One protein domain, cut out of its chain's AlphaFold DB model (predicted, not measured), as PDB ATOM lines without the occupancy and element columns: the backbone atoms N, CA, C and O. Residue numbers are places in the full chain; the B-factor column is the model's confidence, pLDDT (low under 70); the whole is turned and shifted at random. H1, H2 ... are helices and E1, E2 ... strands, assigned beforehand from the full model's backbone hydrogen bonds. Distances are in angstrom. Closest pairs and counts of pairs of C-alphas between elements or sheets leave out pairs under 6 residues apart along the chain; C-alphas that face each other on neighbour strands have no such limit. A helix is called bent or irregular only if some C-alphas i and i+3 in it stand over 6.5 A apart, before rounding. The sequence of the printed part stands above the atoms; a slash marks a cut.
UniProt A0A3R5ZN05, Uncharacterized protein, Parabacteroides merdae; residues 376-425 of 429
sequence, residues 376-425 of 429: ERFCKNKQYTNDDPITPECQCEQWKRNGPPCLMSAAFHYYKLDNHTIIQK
ATOM      1  N   GLU A 376     166.528 -29.062 370.737       71.00
ATOM      2  CA  GLU A 376     165.519 -28.126 370.225       71.00
ATOM      3  C   GLU A 376     166.144 -26.998 369.405       71.00
ATOM      4  O   GLU A 376     165.587 -26.605 368.384       71.00
ATOM      5  N   ARG A 377     167.328 -26.533 369.821       72.31
ATOM      6  CA  ARG A 377     168.002 -25.388 369.207       72.31
ATOM      7  C   ARG A 377     168.774 -25.735 367.933       72.31
ATOM      8  O   ARG A 377     168.652 -25.027 366.942       72.31
ATOM      9  N   PHE A 378     169.547 -26.823 367.937       76.94
ATOM     10  CA  PHE A 378     170.473 -27.139 366.839       76.94
ATOM     11  C   PHE A 378     170.108 -28.417 366.096       76.94
ATOM     12  O   PHE A 378     170.123 -28.453 364.866       76.94
ATOM     13  N   CYS A 379     169.810 -29.490 366.830       78.94
ATOM     14  CA  CYS A 379     169.685 -30.812 366.221       78.94
ATOM     15  C   CYS A 379     168.366 -30.975 365.459       78.94
ATOM     16  O   CYS A 379     168.364 -31.560 364.384       78.94
ATOM     17  N   LYS A 380     167.250 -30.444 365.970       75.31
ATOM     18  CA  LYS A 380     165.923 -30.603 365.353       75.31
ATOM     19  C   LYS A 380     165.895 -30.126 363.898       75.31
ATOM     20  O   LYS A 380     165.333 -30.804 363.048       75.31
ATOM     21  N   ASN A 381     166.576 -29.021 363.600       69.12
ATOM     22  CA  ASN A 381     166.641 -28.445 362.252       69.12
ATOM     23  C   ASN A 381     167.592 -29.202 361.306       69.12
ATOM     24  O   ASN A 381     167.570 -28.964 360.102       69.12
ATOM     25  N   LYS A 382     168.421 -30.105 361.844       65.81
ATOM     26  CA  LYS A 382     169.331 -30.985 361.095       65.81
ATOM     27  C   LYS A 382     168.812 -32.420 360.979       65.81
ATOM     28  O   LYS A 382     169.451 -33.240 360.324       65.81
ATOM     29  N   GLN A 383     167.655 -32.739 361.576       54.47
ATOM     30  CA  GLN A 383     166.930 -33.957 361.218       54.47
ATOM     31  C   GLN A 383     166.757 -33.916 359.691       54.47
ATOM     32  O   GLN A 383     166.334 -32.888 359.178       54.47
ATOM     33  N   TYR A 384     167.138 -34.975 358.972       51.41
ATOM     34  CA  TYR A 384     167.074 -35.106 357.500       51.41
ATOM     35  C   TYR A 384     168.290 -34.643 356.667       51.41
ATOM     36  O   TYR A 384     168.207 -34.694 355.440       51.41
ATOM     37  N   THR A 385     169.432 -34.274 357.257       55.84
ATOM     38  CA  THR A 385     170.695 -34.206 356.491       55.84
ATOM     39  C   THR A 385     171.350 -35.592 356.419       55.84
ATOM     40  O   THR A 385     171.303 -36.364 357.373       55.84
ATOM     41  N   ASN A 386     171.964 -35.934 355.280       52.94
ATOM     42  CA  ASN A 386     172.557 -37.263 355.055       52.94
ATOM     43  C   ASN A 386     173.810 -37.548 355.917       52.94
ATOM     44  O   ASN A 386     174.262 -38.689 355.946       52.94
ATOM     45  N   ASP A 387     174.333 -36.543 356.631       56.19
ATOM     46  CA  ASP A 387     175.625 -36.586 357.331       56.19
ATOM     47  C   ASP A 387     175.544 -36.358 358.860       56.19
ATOM     48  O   ASP A 387     176.584 -36.172 359.491       56.19
ATOM     49  N   ASP A 388     174.360 -36.379 359.498       62.00
ATOM     50  CA  ASP A 388     174.252 -36.138 360.955       62.00
ATOM     51  C   ASP A 388     173.508 -37.272 361.708       62.00
ATOM     52  O   ASP A 388     172.308 -37.485 361.504       62.00
ATOM     53  N   PRO A 389     174.175 -38.033 362.604       67.44
ATOM     54  CA  PRO A 389     173.589 -39.178 363.296       67.44
ATOM     55  C   PRO A 389     172.840 -38.711 364.548       67.44
ATOM     56  O   PRO A 389     173.283 -38.893 365.692       67.44
ATOM     57  N   ILE A 390     171.688 -38.077 364.335       77.25
ATOM     58  CA  ILE A 390     170.714 -37.839 365.399       77.25
ATOM     59  C   ILE A 390     170.053 -39.177 365.726       77.25
ATOM     60  O   ILE A 390     169.389 -39.774 364.882       77.25
ATOM     61  N   THR A 391     170.217 -39.641 366.960       80.19
ATOM     62  CA  THR A 391     169.617 -40.883 367.455       80.19
ATOM     63  C   THR A 391     168.511 -40.571 368.476       80.19
ATOM     64  O   THR A 391     168.457 -39.443 368.982       80.19
ATOM     65  N   PRO A 392     167.604 -41.513 368.800       82.94
ATOM     66  CA  PRO A 392     166.551 -41.293 369.799       82.94
ATOM     67  C   PRO A 392     167.085 -40.811 371.159       82.94
ATOM     68  O   PRO A 392     166.470 -39.967 371.813       82.94
ATOM     69  N   GLU A 393     168.280 -41.265 371.548       87.62
ATOM     70  CA  GLU A 393     168.961 -40.868 372.784       87.62
ATOM     71  C   GLU A 393     169.273 -39.363 372.825       87.62
ATOM     72  O   GLU A 393     169.330 -38.775 373.904       87.62
ATOM     73  N   CYS A 394     169.417 -38.698 371.671       85.25
ATOM     74  CA  CYS A 394     169.652 -37.253 371.610       85.25
ATOM     75  C   CYS A 394     168.534 -36.448 372.283       85.25
ATOM     76  O   CYS A 394     168.815 -35.380 372.828       85.25
ATOM     77  N   GLN A 395     167.293 -36.943 372.279       86.00
ATOM     78  CA  GLN A 395     166.153 -36.231 372.858       86.00
ATOM     79  C   GLN A 395     166.141 -36.310 374.378       86.00
ATOM     80  O   GLN A 395     166.217 -35.268 375.016       86.00
ATOM     81  N   CYS A 396     166.122 -37.510 374.964       87.44
ATOM     82  CA  CYS A 396     165.913 -37.665 376.410       87.44
ATOM     83  C   CYS A 396     167.054 -38.383 377.147       87.44
ATOM     84  O   CYS A 396     167.243 -38.127 378.332       87.44
ATOM     85  N   GLU A 397     167.853 -39.213 376.473       88.88
ATOM     86  CA  GLU A 397     168.783 -40.161 377.112       88.88
ATOM     87  C   GLU A 397     170.248 -39.931 376.701       88.88
ATOM     88  O   GLU A 397     170.965 -40.863 376.339       88.88
ATOM     89  N   GLN A 398     170.721 -38.683 376.749       89.44
ATOM     90  CA  GLN A 398     172.012 -38.283 376.157       89.44
ATOM     91  C   GLN A 398     173.221 -39.046 376.719       89.44
ATOM     92  O   GLN A 398     174.214 -39.216 376.012       89.44
ATOM     93  N   TRP A 399     173.129 -39.521 377.963       89.81
ATOM     94  CA  TRP A 399     174.152 -40.326 378.639       89.81
ATOM     95  C   TRP A 399     174.279 -41.757 378.096       89.81
ATOM     96  O   TRP A 399     175.260 -42.424 378.397       89.81
ATOM     97  N   LYS A 400     173.318 -42.244 377.297       88.81
ATOM     98  CA  LYS A 400     173.361 -43.575 376.658       88.81
ATOM     99  C   LYS A 400     173.885 -43.543 375.218       88.81
ATOM    100  O   LYS A 400     173.960 -44.583 374.565       88.81
ATOM    101  N   ARG A 401     174.183 -42.358 374.678       85.56
ATOM    102  CA  ARG A 401     174.524 -42.193 373.262       85.56
ATOM    103  C   ARG A 401     175.945 -42.693 372.975       85.56
ATOM    104  O   ARG A 401     176.908 -42.084 373.418       85.56
ATOM    105  N   ASN A 402     176.054 -43.728 372.136       73.62
ATOM    106  CA  ASN A 402     177.324 -44.361 371.730       73.62
ATOM    107  C   ASN A 402     177.819 -43.959 370.317       73.62
ATOM    108  O   ASN A 402     178.800 -44.512 369.826       73.62
ATOM    109  N   GLY A 403     177.118 -43.044 369.631       68.12
ATOM    110  CA  GLY A 403     177.480 -42.545 368.294       68.12
ATOM    111  C   GLY A 403     178.515 -41.407 368.311       68.12
ATOM    112  O   GLY A 403     179.038 -41.076 369.377       68.12
ATOM    113  N   PRO A 404     178.800 -40.761 367.157       70.00
ATOM    114  CA  PRO A 404     179.742 -39.644 367.083       70.00
ATOM    115  C   PRO A 404     179.448 -38.570 368.139       70.00
ATOM    116  O   PRO A 404     178.299 -38.120 368.252       70.00
ATOM    117  N   PRO A 405     180.449 -38.168 368.940       71.00
ATOM    118  CA  PRO A 405     180.216 -37.338 370.111       71.00
ATOM    119  C   PRO A 405     179.681 -35.961 369.702       71.00
ATOM    120  O   PRO A 405     180.313 -35.240 368.936       71.00
ATOM    121  N   CYS A 406     178.512 -35.584 370.230       83.94
ATOM    122  CA  CYS A 406     178.088 -34.185 370.265       83.94
ATOM    123  C   CYS A 406     178.570 -33.569 371.579       83.94
ATOM    124  O   CYS A 406     178.922 -34.300 372.505       83.94
ATOM    125  N   LEU A 407     178.543 -32.241 371.704       85.31
ATOM    126  CA  LEU A 407     179.046 -31.575 372.909       85.31
ATOM    127  C   LEU A 407     178.379 -32.083 374.199       85.31
ATOM    128  O   LEU A 407     179.065 -32.293 375.192       85.31
ATOM    129  N   MET A 408     177.068 -32.348 374.174       88.12
ATOM    130  CA  MET A 408     176.357 -32.888 375.335       88.12
ATOM    131  C   MET A 408     176.841 -34.298 375.703       88.12
ATOM    132  O   MET A 408     177.225 -34.527 376.846       88.12
ATOM    133  N   SER A 409     176.856 -35.245 374.757       88.44
ATOM    134  CA  SER A 409     177.283 -36.623 375.048       88.44
ATOM    135  C   SER A 409     178.773 -36.693 375.399       88.44
ATOM    136  O   SER A 409     179.158 -37.423 376.308       88.44
ATOM    137  N   ALA A 410     179.603 -35.875 374.743       89.31
ATOM    138  CA  ALA A 410     181.013 -35.711 375.083       89.31
ATOM    139  C   ALA A 410     181.193 -35.183 376.510       89.31
ATOM    140  O   ALA A 410     182.056 -35.673 377.227       89.31
ATOM    141  N   ALA A 411     180.365 -34.226 376.942       90.56
ATOM    142  CA  ALA A 411     180.414 -33.705 378.300       90.56
ATOM    143  C   ALA A 411     180.033 -34.776 379.333       90.56
ATOM    144  O   ALA A 411     180.737 -34.919 380.330       90.56
ATOM    145  N   PHE A 412     178.965 -35.551 379.095       91.31
ATOM    146  CA  PHE A 412     178.590 -36.664 379.981       91.31
ATOM    147  C   PHE A 412     179.749 -37.652 380.156       91.31
ATOM    148  O   PHE A 412     180.076 -38.000 381.290       91.31
ATOM    149  N   HIS A 413     180.408 -38.028 379.058       91.00
ATOM    150  CA  HIS A 413     181.572 -38.911 379.086       91.00
ATOM    151  C   HIS A 413     182.779 -38.284 379.800       91.00
ATOM    152  O   HIS A 413     183.392 -38.893 380.675       91.00
ATOM    153  N   TYR A 414     183.102 -37.033 379.469       91.25
ATOM    154  CA  TYR A 414     184.237 -36.306 380.035       91.25
ATOM    155  C   TYR A 414     184.133 -36.171 381.562       91.25
ATOM    156  O   TYR A 414     185.104 -36.406 382.279       91.25
ATOM    157  N   TYR A 415     182.932 -35.877 382.068       89.25
ATOM    158  CA  TYR A 415     182.647 -35.816 383.503       89.25
ATOM    159  C   TYR A 415     182.269 -37.174 384.118       89.25
ATOM    160  O   TYR A 415     181.891 -37.223 385.287       89.25
ATOM    161  N   LYS A 416     182.407 -38.275 383.362       91.00
ATOM    162  CA  LYS A 416     182.168 -39.663 383.795       91.00
ATOM    163  C   LYS A 416     180.759 -39.929 384.326       91.00
ATOM    164  O   LYS A 416     180.584 -40.827 385.145       91.00
ATOM    165  N   LEU A 417     179.778 -39.148 383.880       91.06
ATOM    166  CA  LEU A 417     178.377 -39.248 384.293       91.06
ATOM    167  C   LEU A 417     177.616 -40.349 383.545       91.06
ATOM    168  O   LEU A 417     176.548 -40.774 383.973       91.06
ATOM    169  N   ASP A 418     178.158 -40.816 382.426       88.88
ATOM    170  CA  ASP A 418     177.690 -41.982 381.672       88.88
ATOM    171  C   ASP A 418     177.899 -43.312 382.421       88.88
ATOM    172  O   ASP A 418     177.217 -44.295 382.138       88.88
ATOM    173  N   ASN A 419     178.772 -43.333 383.435       90.62
ATOM    174  CA  ASN A 419     178.954 -44.480 384.332       90.62
ATOM    175  C   ASN A 419     177.854 -44.596 385.403       90.62
ATOM    176  O   ASN A 419     177.817 -45.570 386.160       90.62
ATOM    177  N   HIS A 420     176.964 -43.607 385.492       93.31
ATOM    178  CA  HIS A 420     175.921 -43.537 386.506       93.31
ATOM    179  C   HIS A 420     174.592 -44.091 386.005       93.31
ATOM    180  O   HIS A 420     174.204 -43.953 384.847       93.31
ATOM    181  N   THR A 421     173.812 -44.654 386.926       94.75
ATOM    182  CA  THR A 421     172.403 -44.963 386.675       94.75
ATOM    183  C   THR A 421     171.569 -43.690 386.807       94.75
ATOM    184  O   THR A 421     171.161 -43.309 387.908       94.75
ATOM    185  N   ILE A 422     171.298 -43.040 385.676       93.69
ATOM    186  CA  ILE A 422     170.457 -41.840 385.606       93.69
ATOM    187  C   ILE A 422     169.004 -42.245 385.343       93.69
ATOM    188  O   ILE A 422     168.707 -42.910 384.350       93.69
ATOM    189  N   ILE A 423     168.092 -41.841 386.233       91.75
ATOM    190  CA  ILE A 423     166.650 -42.074 386.084       91.75
ATOM    191  C   ILE A 423     165.938 -40.756 385.815       91.75
ATOM    192  O   ILE A 423     165.921 -39.859 386.654       91.75
ATOM    193  N   GLN A 424     165.278 -40.668 384.670       88.62
ATOM    194  CA  GLN A 424     164.432 -39.535 384.343       88.62
ATOM    195  C   GLN A 424     163.026 -39.715 384.909       88.62
ATOM    196  O   GLN A 424     162.368 -40.714 384.625       88.62
ATOM    197  N   LYS A 425     162.574 -38.757 385.724       85.75
ATOM    198  CA  LYS A 425     161.179 -38.700 386.171       85.75
ATOM    199  C   LYS A 425     160.306 -38.118 385.061       85.75
ATOM    200  O   LYS A 425     160.733 -37.207 384.349       85.75
TER     201      LYS A 425
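AT A GLANCE: This is residues 376 to 425 of the 429 residues of an uncharacterized protein of Parabacteroides merdae (UniProt A0A3R5ZN05). Three short helices and one short strand are strung out along a winding chain, with no two helices touching. H1 and the loop after it make one end of the longest axis, E1 the other, with H2 and H3 between. The printed part has 50 residues, 23 of them, under half, in named elements, in the order H1, H2, H3, E1; the class is mostly helix. It is only just compact, close to loose, with a radius of gyration of the C-alphas of 11.5 A and spans of 32 by 24 by 16 A.

IN THESE COORDINATES: H1, residues 376 to 382, begins at C-alpha 376 (165.519, -28.126, 370.225) and measures 10.3 A. It is only just irregular: C-alphas 377 and 380 are 6.8 A apart. H2 is residues 393 to 396, 5.7 A. H3, residues 407 to 414, measures 10.0 A. E1, residues 421 to 424, measures 9.9 A and ends at C-alpha 424 (164.432, -39.535, 384.343).

HOW THE PARTS SIT: H1 and H2 are near each other, their closest C-alphas 8.4 A apart. H2 and H3 are only just apart, at 8.4 A, as are H2 and E1, at 8.3 A. E1 pairs with no named strand. Every O i to N i+4 pair is within hydrogen-bond range in H3; H1 has 0 of 3, and 1 of 4 O i to N i+3 pairs; H2 is too short for an O i to N i+4 pair.

THE WHOLE: C-alphas 386 and 425 are the farthest apart, 33.2 A. The printed part has no cut, and its three links are short. Residues 381 to 389 and 403 have pLDDT under 70.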